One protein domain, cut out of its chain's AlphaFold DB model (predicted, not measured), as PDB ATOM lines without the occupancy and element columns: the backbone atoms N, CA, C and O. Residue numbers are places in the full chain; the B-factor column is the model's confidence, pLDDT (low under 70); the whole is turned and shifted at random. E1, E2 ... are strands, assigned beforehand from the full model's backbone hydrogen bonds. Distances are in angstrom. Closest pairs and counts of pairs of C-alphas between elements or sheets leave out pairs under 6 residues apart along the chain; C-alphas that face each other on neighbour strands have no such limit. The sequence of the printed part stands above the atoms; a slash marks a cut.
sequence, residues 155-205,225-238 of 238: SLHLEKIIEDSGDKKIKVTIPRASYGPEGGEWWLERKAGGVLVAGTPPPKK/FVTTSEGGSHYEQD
ATOM      1  N   SER A 155     -35.375 -31.919 -52.466       88.94
ATOM      2  CA  SER A 155     -34.933 -32.227 -51.106       88.94
ATOM      3  C   SER A 155     -33.745 -33.187 -51.102       88.94
ATOM      4  O   SER A 155     -33.648 -34.085 -51.936       88.94
ATOM      5  N   LEU A 156     -32.850 -33.000 -50.130       90.06
ATOM      6  CA  LEU A 156     -31.711 -33.871 -49.851       90.06
ATOM      7  C   LEU A 156     -31.739 -34.263 -48.382       90.06
ATOM      8  O   LEU A 156     -31.912 -33.417 -47.506       90.06
ATOM      9  N   HIS A 157     -31.605 -35.555 -48.116       89.44
ATOM     10  CA  HIS A 157     -31.664 -36.117 -46.776       89.44
ATOM     11  C   HIS A 157     -30.288 -36.640 -46.369       89.44
ATOM     12  O   HIS A 157     -29.620 -37.319 -47.148       89.44
ATOM     13  N   LEU A 158     -29.897 -36.346 -45.127       91.38
ATOM     14  CA  LEU A 158     -28.712 -36.904 -44.482       91.38
ATOM     15  C   LEU A 158     -29.145 -37.871 -43.382       91.38
ATOM     16  O   LEU A 158     -29.823 -37.491 -42.428       91.38
ATOM     17  N   GLU A 159     -28.731 -39.127 -43.496       89.81
ATOM     18  CA  GLU A 159     -29.027 -40.176 -42.528       89.81
ATOM     19  C   GLU A 159     -27.736 -40.710 -41.913       89.81
ATOM     20  O   GLU A 159     -26.868 -41.230 -42.609       89.81
ATOM     21  N   LYS A 160     -27.621 -40.638 -40.586       90.00
ATOM     22  CA  LYS A 160     -26.526 -41.289 -39.867       90.00
ATOM     23  C   LYS A 160     -26.782 -42.792 -39.759       90.00
ATOM     24  O   LYS A 160     -27.784 -43.203 -39.175       90.00
ATOM     25  N   ILE A 161     -25.830 -43.577 -40.244       88.56
ATOM     26  CA  ILE A 161     -25.758 -45.030 -40.117       88.56
ATOM     27  C   ILE A 161     -24.595 -45.367 -39.182       88.56
ATOM     28  O   ILE A 161     -23.522 -44.766 -39.270       88.56
ATOM     29  N   ILE A 162     -24.831 -46.286 -38.250       87.12
ATOM     30  CA  ILE A 162     -23.804 -46.827 -37.360       87.12
ATOM     31  C   ILE A 162     -23.639 -48.288 -37.753       87.12
ATOM     32  O   ILE A 162     -24.611 -49.041 -37.705       87.12
ATOM     33  N   GLU A 163     -22.447 -48.651 -38.207       82.94
ATOM     34  CA  GLU A 163     -22.110 -50.024 -38.570       82.94
ATOM     35  C   GLU A 163     -21.915 -50.877 -37.312       82.94
ATOM     36  O   GLU A 163     -21.661 -50.355 -36.225       82.94
ATOM     37  N   ASP A 164     -21.994 -52.200 -37.458       81.69
ATOM     38  CA  ASP A 164     -21.780 -53.134 -36.345       81.69
ATOM     39  C   ASP A 164     -20.358 -53.003 -35.757       81.69
ATOM     40  O   ASP A 164     -20.147 -53.265 -34.575       81.69
ATOM     41  N   SER A 165     -19.392 -52.534 -36.562       81.31
ATOM     42  CA  SER A 165     -18.030 -52.184 -36.130       81.31
ATOM     43  C   SER A 165     -17.970 -50.965 -35.198       81.31
ATOM     44  O   SER A 165     -16.939 -50.717 -34.576       81.31
ATOM     45  N   GLY A 166     -19.054 -50.189 -35.099       82.88
ATOM     46  CA  GLY A 166     -19.110 -48.899 -34.413       82.88
ATOM     47  C   GLY A 166     -18.784 -47.700 -35.311       82.88
ATOM     48  O   GLY A 166     -18.938 -46.551 -34.871       82.88
ATOM     49  N   ASP A 167     -18.387 -47.942 -36.564       83.31
ATOM     50  CA  ASP A 167     -18.090 -46.886 -37.527       83.31
ATOM     51  C   ASP A 167     -19.349 -46.093 -37.890       83.31
ATOM     52  O   ASP A 167     -20.461 -46.617 -37.982       83.31
ATOM     53  N   LYS A 168     -19.184 -44.781 -38.069       87.56
ATOM     54  CA  LYS A 168     -20.284 -43.854 -38.354       87.56
ATOM     55  C   LYS A 168     -20.169 -43.362 -39.786       87.56
ATOM     56  O   LYS A 168     -19.259 -42.591 -40.097       87.56
ATOM     57  N   LYS A 169     -21.151 -43.706 -40.612       90.31
ATOM     58  CA  LYS A 169     -21.296 -43.198 -41.978       90.31
ATOM     59  C   LYS A 169     -22.540 -42.331 -42.106       90.31
ATOM     60  O   LYS A 169     -23.490 -42.463 -41.336       90.31
ATOM     61  N   ILE A 170     -22.531 -41.415 -43.065       93.38
ATOM     62  CA  ILE A 170     -23.688 -40.590 -43.405       93.38
ATOM     63  C   ILE A 170     -24.139 -40.972 -44.811       93.38
ATOM     64  O   ILE A 170     -23.398 -40.788 -45.770       93.38
ATOM     65  N   LYS A 171     -25.355 -41.495 -44.929       92.00
ATOM     66  CA  LYS A 171     -26.007 -41.736 -46.212       92.00
ATOM     67  C   LYS A 171     -26.681 -40.451 -46.681       92.00
ATOM     68  O   LYS A 171     -27.377 -39.799 -45.901       92.00
ATOM     69  N   VAL A 172     -26.495 -40.116 -47.947       91.00
ATOM     70  CA  VAL A 172     -27.108 -38.975 -48.629       91.00
ATOM     71  C   VAL A 172     -28.074 -39.501 -49.676       91.00
ATOM     72  O   VAL A 172     -27.689 -40.338 -50.493       91.00
ATOM     73  N   THR A 173     -29.305 -39.002 -49.680       88.62
ATOM     74  CA  THR A 173     -30.304 -39.339 -50.703       88.62
ATOM     75  C   THR A 173     -31.039 -38.097 -51.185       88.62
ATOM     76  O   THR A 173     -31.185 -37.126 -50.442       88.62
ATOM     77  N   ILE A 174     -31.533 -38.134 -52.424       85.56
ATOM     78  CA  ILE A 174     -32.422 -37.109 -52.990       85.56
ATOM     79  C   ILE A 174     -33.808 -37.743 -53.160       85.56
ATOM     80  O   ILE A 174     -34.089 -38.341 -54.203       85.56
ATOM     81  N   PRO A 175     -34.673 -37.696 -52.130       81.81
ATOM     82  CA  PRO A 175     -35.995 -38.312 -52.208       81.81
ATOM     83  C   PRO A 175     -36.979 -37.529 -53.081       81.81
ATOM     84  O   PRO A 175     -38.035 -38.066 -53.400       81.81
ATOM     85  N   ARG A 176     -36.664 -36.282 -53.457       83.06
ATOM     86  CA  ARG A 176     -37.498 -35.485 -54.356       83.06
ATOM     87  C   ARG A 176     -36.669 -34.565 -55.239       83.06
ATOM     88  O   ARG A 176     -35.841 -33.805 -54.740       83.06
ATOM     89  N   ALA A 177     -36.980 -34.554 -56.530       86.19
ATOM     90  CA  ALA A 177     -36.481 -33.577 -57.488       86.19
ATOM     91  C   ALA A 177     -37.521 -33.379 -58.599       86.19
ATOM     92  O   ALA A 177     -37.702 -34.217 -59.473       86.19
ATOM     93  N   SER A 178     -38.193 -32.226 -58.595       85.88
ATOM     94  CA  SER A 178     -39.220 -31.903 -59.604       85.88
ATOM     95  C   SER A 178     -38.633 -31.775 -61.012       85.88
ATOM     96  O   SER A 178     -39.335 -31.957 -62.004       85.88
ATOM     97  N   TYR A 179     -37.347 -31.428 -61.088       84.69
ATOM     98  CA  TYR A 179     -36.585 -31.304 -62.317       84.69
ATOM     99  C   TYR A 179     -35.255 -32.036 -62.125       84.69
ATOM    100  O   TYR A 179     -34.539 -31.764 -61.162       84.69
ATOM    101  N   GLY A 180     -34.923 -32.939 -63.046       78.50
ATOM    102  CA  GLY A 180     -33.727 -33.778 -62.959       78.50
ATOM    103  C   GLY A 180     -34.012 -35.187 -62.425       78.50
ATOM    104  O   GLY A 180     -35.172 -35.562 -62.257       78.50
ATOM    105  N   PRO A 181     -32.964 -36.003 -62.239       72.69
ATOM    106  CA  PRO A 181     -33.112 -37.358 -61.730       72.69
ATOM    107  C   PRO A 181     -33.443 -37.347 -60.233       72.69
ATOM    108  O   PRO A 181     -32.805 -36.648 -59.448       72.69
ATOM    109  N   GLU A 182     -34.431 -38.151 -59.849       68.06
ATOM    110  CA  GLU A 182     -34.687 -38.501 -58.451       68.06
ATOM    111  C   GLU A 182     -33.860 -39.727 -58.049       68.06
ATOM    112  O   GLU A 182     -33.515 -40.568 -58.884       68.06
ATOM    113  N   GLY A 183     -33.569 -39.849 -56.754       70.50
ATOM    114  CA  GLY A 183     -32.757 -40.931 -56.216       70.50
ATOM    115  C   GLY A 183     -31.262 -40.616 -56.213       70.50
ATOM    116  O   GLY A 183     -30.843 -39.464 -56.142       70.50
ATOM    117  N   GLY A 184     -30.451 -41.670 -56.217       78.38
ATOM    118  CA  GLY A 184     -29.028 -41.576 -55.911       78.38
ATOM    119  C   GLY A 184     -28.764 -41.780 -54.423       78.38
ATOM    120  O   GLY A 184     -29.513 -41.330 -53.551       78.38
ATOM    121  N   GLU A 185     -27.705 -42.531 -54.158       86.19
ATOM    122  CA  GLU A 185     -27.221 -42.834 -52.825       86.19
ATOM    123  C   GLU A 185     -25.731 -42.522 -52.808       86.19
ATOM    124  O   GLU A 185     -24.959 -43.112 -53.564       86.19
ATOM    125  N   TRP A 186     -25.342 -41.584 -51.953       92.00
ATOM    126  CA  TRP A 186     -23.941 -41.267 -51.709       92.00
ATOM    127  C   TRP A 186     -23.621 -41.493 -50.246       92.00
ATOM    128  O   TRP A 186     -24.487 -41.396 -49.374       92.00
ATOM    129  N   TRP A 187     -22.357 -41.773 -49.976       93.44
ATOM    130  CA  TRP A 187     -21.874 -42.034 -48.635       93.44
ATOM    131  C   TRP A 187     -20.821 -41.006 -48.277       93.44
ATOM    132  O   TRP A 187     -19.944 -40.688 -49.078       93.44
ATOM    133  N   LEU A 188     -20.939 -40.467 -47.070       94.75
ATOM    134  CA  LEU A 188     -19.986 -39.535 -46.501       94.75
ATOM    135  C   LEU A 188     -19.422 -40.098 -45.204       94.75
ATOM    136  O   LEU A 188     -20.124 -40.718 -44.399       94.75
ATOM    137  N   GLU A 189     -18.153 -39.806 -44.980       92.12
ATOM    138  CA  GLU A 189     -17.456 -40.081 -43.736       92.12
ATOM    139  C   GLU A 189     -17.236 -38.786 -42.971       92.12
ATOM    140  O   GLU A 189     -16.903 -37.748 -43.545       92.12
ATOM    141  N   ARG A 190     -17.388 -38.855 -41.649       91.75
ATOM    142  CA  ARG A 190     -17.097 -37.726 -40.770       91.75
ATOM    143  C   ARG A 190     -15.642 -37.787 -40.315       91.75
ATOM    144  O   ARG A 190     -15.253 -38.729 -39.630       91.75
ATOM    145  N   LYS A 191     -14.853 -36.774 -40.669       91.56
ATOM    146  CA  LYS A 191     -13.463 -36.590 -40.226       91.56
ATOM    147  C   LYS A 191     -13.396 -35.686 -38.984       91.56
ATOM    148  O   LYS A 191     -14.425 -35.292 -38.423       91.56
ATOM    149  N   ALA A 192     -12.176 -35.392 -38.529       89.12
ATOM    150  CA  ALA A 192     -11.922 -34.459 -37.431       89.12
ATOM    151  C   ALA A 192     -12.593 -33.092 -37.684       89.12
ATOM    152  O   ALA A 192     -12.818 -32.706 -38.830       89.12
ATOM    153  N   GLY A 193     -12.998 -32.400 -36.614       89.50
ATOM    154  CA  GLY A 193     -13.768 -31.148 -36.719       89.50
ATOM    155  C   GLY A 193     -15.191 -31.319 -37.276       89.50
ATOM    156  O   GLY A 193     -15.922 -30.351 -37.459       89.50
ATOM    157  N   GLY A 194     -15.619 -32.559 -37.543       91.44
ATOM    158  CA  GLY A 194     -16.952 -32.866 -38.047       91.44
ATOM    159  C   GLY A 194     -17.119 -32.705 -39.558       91.44
ATOM    160  O   GLY A 194     -18.252 -32.852 -40.019       91.44
ATOM    161  N   VAL A 195     -16.035 -32.454 -40.304       94.19
ATOM    162  CA  VAL A 195     -16.038 -32.312 -41.770       94.19
ATOM    163  C   VAL A 195     -16.551 -33.591 -42.425       94.19
ATOM    164  O   VAL A 195     -16.155 -34.692 -42.037       94.19
ATOM    165  N   LEU A 196     -17.435 -33.450 -43.410       94.19
ATOM    166  CA  LEU A 196     -17.932 -34.566 -44.206       94.19
ATOM    167  C   LEU A 196     -17.147 -34.649 -45.514       94.19
ATOM    168  O   LEU A 196     -17.063 -33.667 -46.245       94.19
ATOM    169  N   VAL A 197     -16.598 -35.825 -45.806       92.25
ATOM    170  CA  VAL A 197     -15.893 -36.116 -47.061       92.25
ATOM    171  C   VAL A 197     -16.516 -37.322 -47.742       92.25
ATOM    172  O   VAL A 197     -17.228 -38.095 -47.102       92.25
ATOM    173  N   ALA A 198     -16.227 -37.487 -49.031       92.25
ATOM    174  CA  ALA A 198     -16.587 -38.678 -49.789       92.25
ATOM    175  C   ALA A 198     -16.194 -39.957 -49.042       92.25
ATOM    176  O   ALA A 198     -15.060 -40.079 -48.581       92.25
ATOM    177  N   GLY A 199     -17.124 -40.897 -48.940       89.94
ATOM    178  CA  GLY A 199     -16.906 -42.207 -48.346       89.94
ATOM    179  C   GLY A 199     -17.461 -43.315 -49.227       89.94
ATOM    180  O   GLY A 199     -18.119 -43.072 -50.240       89.94
ATOM    181  N   THR A 200     -17.211 -44.552 -48.820       89.62
ATOM    182  CA  THR A 200     -17.747 -45.740 -49.490       89.62
ATOM    183  C   THR A 200     -18.985 -46.272 -48.768       89.62
ATOM    184  O   THR A 200     -19.107 -46.107 -47.544       89.62
ATOM    185  N   PRO A 201     -19.914 -46.937 -49.482       87.75
ATOM    186  CA  PRO A 201     -21.015 -47.644 -48.840       87.75
ATOM    187  C   PRO A 201     -20.499 -48.660 -47.809       87.75
ATOM    188  O   PRO A 201     -19.387 -49.179 -47.957       87.75
ATOM    189  N   PRO A 202     -21.265 -48.953 -46.746       83.75
ATOM    190  CA  PRO A 202     -20.953 -50.060 -45.855       83.75
ATOM    191  C   PRO A 202     -20.951 -51.381 -46.647       83.75
ATOM    192  O   PRO A 202     -21.688 -51.513 -47.634       83.75
ATOM    193  N   PRO A 203     -20.121 -52.362 -46.255       79.38
ATOM    194  CA  PRO A 203     -20.151 -53.682 -46.863       79.38
ATOM    195  C   PRO A 203     -21.558 -54.274 -46.727       79.38
ATOM    196  O   PRO A 203     -22.203 -54.167 -45.684       79.38
ATOM    197  N   LYS A 204     -22.053 -54.892 -47.803       71.50
ATOM    198  CA  LYS A 204     -23.367 -55.540 -47.785       71.50
ATOM    199  C   LYS A 204     -23.353 -56.679 -46.773       71.50
ATOM    200  O   LYS A 204     -22.473 -57.537 -46.841       71.50
ATOM    201  N   LYS A 205     -24.348 -56.724 -45.889       59.59
ATOM    202  CA  LYS A 205     -24.605 -57.914 -45.073       59.59
ATOM    203  C   LYS A 205     -25.094 -59.030 -46.004       59.59
ATOM    204  O   LYS A 205     -25.950 -58.792 -46.859       59.59
ATOM    205  N   PHE A 225     -20.245 -33.202 -57.827       28.92
ATOM    206  CA  PHE A 225     -18.906 -32.742 -57.461       28.92
ATOM    207  C   PHE A 225     -18.551 -33.305 -56.088       28.92
ATOM    208  O   PHE A 225     -18.875 -32.724 -55.057       28.92
ATOM    209  N   VAL A 226     -17.882 -34.452 -56.088       34.12
ATOM    210  CA  VAL A 226     -17.308 -35.053 -54.890       34.12
ATOM    211  C   VAL A 226     -15.849 -34.606 -54.810       34.12
ATOM    212  O   VAL A 226     -15.021 -34.996 -55.632       34.12
ATOM    213  N   THR A 227     -15.522 -33.725 -53.863       31.55
ATOM    214  CA  THR A 227     -14.123 -33.385 -53.578       31.55
ATOM    215  C   THR A 227     -13.516 -34.539 -52.790       31.55
ATOM    216  O   THR A 227     -13.884 -34.773 -51.637       31.55
ATOM    217  N   THR A 228     -12.633 -35.300 -53.428       36.75
ATOM    218  CA  THR A 228     -11.875 -36.360 -52.758       36.75
ATOM    219  C   THR A 228     -10.783 -35.742 -51.880       36.75
ATOM    220  O   THR A 228     -10.328 -34.624 -52.128       36.75
ATOM    221  N   SER A 229     -10.348 -36.468 -50.849       36.44
ATOM    222  CA  SER A 229      -9.274 -36.049 -49.934       36.44
ATOM    223  C   SER A 229      -7.910 -35.848 -50.609       36.44
ATOM    224  O   SER A 229      -7.001 -35.326 -49.976       36.44
ATOM    225  N   GLU A 230      -7.766 -36.233 -51.880       35.44
ATOM    226  CA  GLU A 230      -6.533 -36.102 -52.666       35.44
ATOM    227  C   GLU A 230      -6.588 -34.963 -53.701       35.44
ATOM    228  O   GLU A 230      -5.741 -34.879 -54.585       35.44
ATOM    229  N   GLY A 231      -7.583 -34.068 -53.636       32.81
ATOM    230  CA  GLY A 231      -7.681 -32.927 -54.562       32.81
ATOM    231  C   GLY A 231      -8.022 -33.311 -56.010       32.81
ATOM    232  O   GLY A 231      -8.138 -32.441 -56.873       32.81
ATOM    233  N   GLY A 232      -8.252 -34.595 -56.290       26.95
ATOM    234  CA  GLY A 232      -8.709 -35.080 -57.587       26.95
ATOM    235  C   GLY A 232     -10.218 -34.916 -57.744       26.95
ATOM    236  O   GLY A 232     -11.003 -35.510 -57.001       26.95
ATOM    237  N   SER A 233     -10.650 -34.142 -58.743       31.95
ATOM    238  CA  SER A 233     -12.019 -34.233 -59.255       31.95
ATOM    239  C   SER A 233     -12.149 -35.520 -60.068       31.95
ATOM    240  O   SER A 233     -11.795 -35.538 -61.247       31.95
ATOM    241  N   HIS A 234     -12.631 -36.594 -59.448       30.81
ATOM    242  CA  HIS A 234     -13.015 -37.790 -60.192       30.81
ATOM    243  C   HIS A 234     -14.382 -37.568 -60.841       30.81
ATOM    244  O   HIS A 234     -15.392 -37.383 -60.165       30.81
ATOM    245  N   TYR A 235     -14.387 -37.550 -62.172       31.78
ATOM    246  CA  TYR A 235     -15.590 -37.696 -62.979       31.78
ATOM    247  C   TYR A 235     -15.811 -39.194 -63.192       31.78
ATOM    248  O   TYR A 235     -15.170 -39.776 -64.066       31.78
ATOM    249  N   GLU A 236     -16.686 -39.826 -62.418       28.80
ATOM    250  CA  GLU A 236     -17.197 -41.142 -62.806       28.80
ATOM    251  C   GLU A 236     -18.369 -40.947 -63.772       28.80
ATOM    252  O   GLU A 236     -19.382 -40.322 -63.453       28.80
ATOM    253  N   GLN A 237     -18.161 -41.402 -65.009       25.38
ATOM    254  CA  GLN A 237     -19.210 -41.591 -66.001       25.38
ATOM    255  C   GLN A 237     -19.646 -43.051 -65.921       25.38
ATOM    256  O   GLN A 237     -18.893 -43.914 -66.364       25.38
ATOM    257  N   ASP A 238     -20.850 -43.293 -65.409       32.19
ATOM    258  CA  ASP A 238     -21.608 -44.517 -65.694       32.19
ATOM    259  C   ASP A 238     -22.639 -44.247 -66.806       32.19
ATOM    260  O   ASP A 238     -23.317 -43.187 -66.768       32.19
TER     261      ASP A 238
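What this domain is: This is residues 155 to 205 and 225 to 238 of the 238 residues of the protein "Probable DNA helicase" of Leptospirillum ferrodiazotrophum (UniProt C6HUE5). The printed part is a single antiparallel sheet of four strands, strongly twisted, with a long hairpin of E1 and E2 on one side and the shorter strands E3 and E4 following on the other. A loop with no named element, residues 225 to 238, lies on the E4 side of the sheet after a cut in the chain. The printed part has 65 residues, with no named helix and four named strands in the order E1, E2, E3, E4 along the chain and across the sheet; the class is all strand, though under half of the residues, 28 of 65, are in named elements. The whole is only just loose, close to compact, with a radius of gyration of the C-alphas of 13.2 A, and it spans 37 by 27 by 25 A.

Where its parts are: E1 holds residues 155 to 162, 22.9 A from first to last C-alpha, and C-alpha 155 stands at (-34.933, -32.227, -51.106). E2, residues 168 to 177, is the longest strand at 27.1 A; its C-alpha 168 is at (-20.284, -43.854, -38.354). E3 holds residues 185 to 190 and measures 16.6 A. E4 holds residues 196 to 199, 8.8 A long, and ends with C-alpha 199 at (-16.906, -42.207, -48.346).

How they stand to each other: The four strands form a meander, each strand the antiparallel neighbour of the one before. E1 and E2 form a hairpin with a tight link, and their directions stand at 158 degrees. N 157 and O 173 are 2.8 A apart, within hydrogen-bond range, and so are N 171 and O 159 at 2.8 A. E2 and E3 form a hairpin with a short link and an angle of 144 degrees, with N 170 and O 188 within hydrogen-bond range at 2.8 A. E3 and E4 form a hairpin with a tight link and an angle of 125 degrees, with N 199 and O 187 within hydrogen-bond range at 2.8 A. E1 and E4 are the edge strands and are apart. From edge to edge the strands' lines turn by 105 degrees.

The domain as a whole: The two C-alphas farthest apart are those of Ser 165, in the link from E1 to E2, and Tyr 179, in the link from E2 to E3, at 38.3 A. Residues 206 to 224 are not printed, and C-alphas 205 and 225 are 28.6 A apart across the cut. No link between the strands is long. The mean pLDDT of the printed part is 74.4, and residue 182, residue 205 and residues 225 to 238 are under 70.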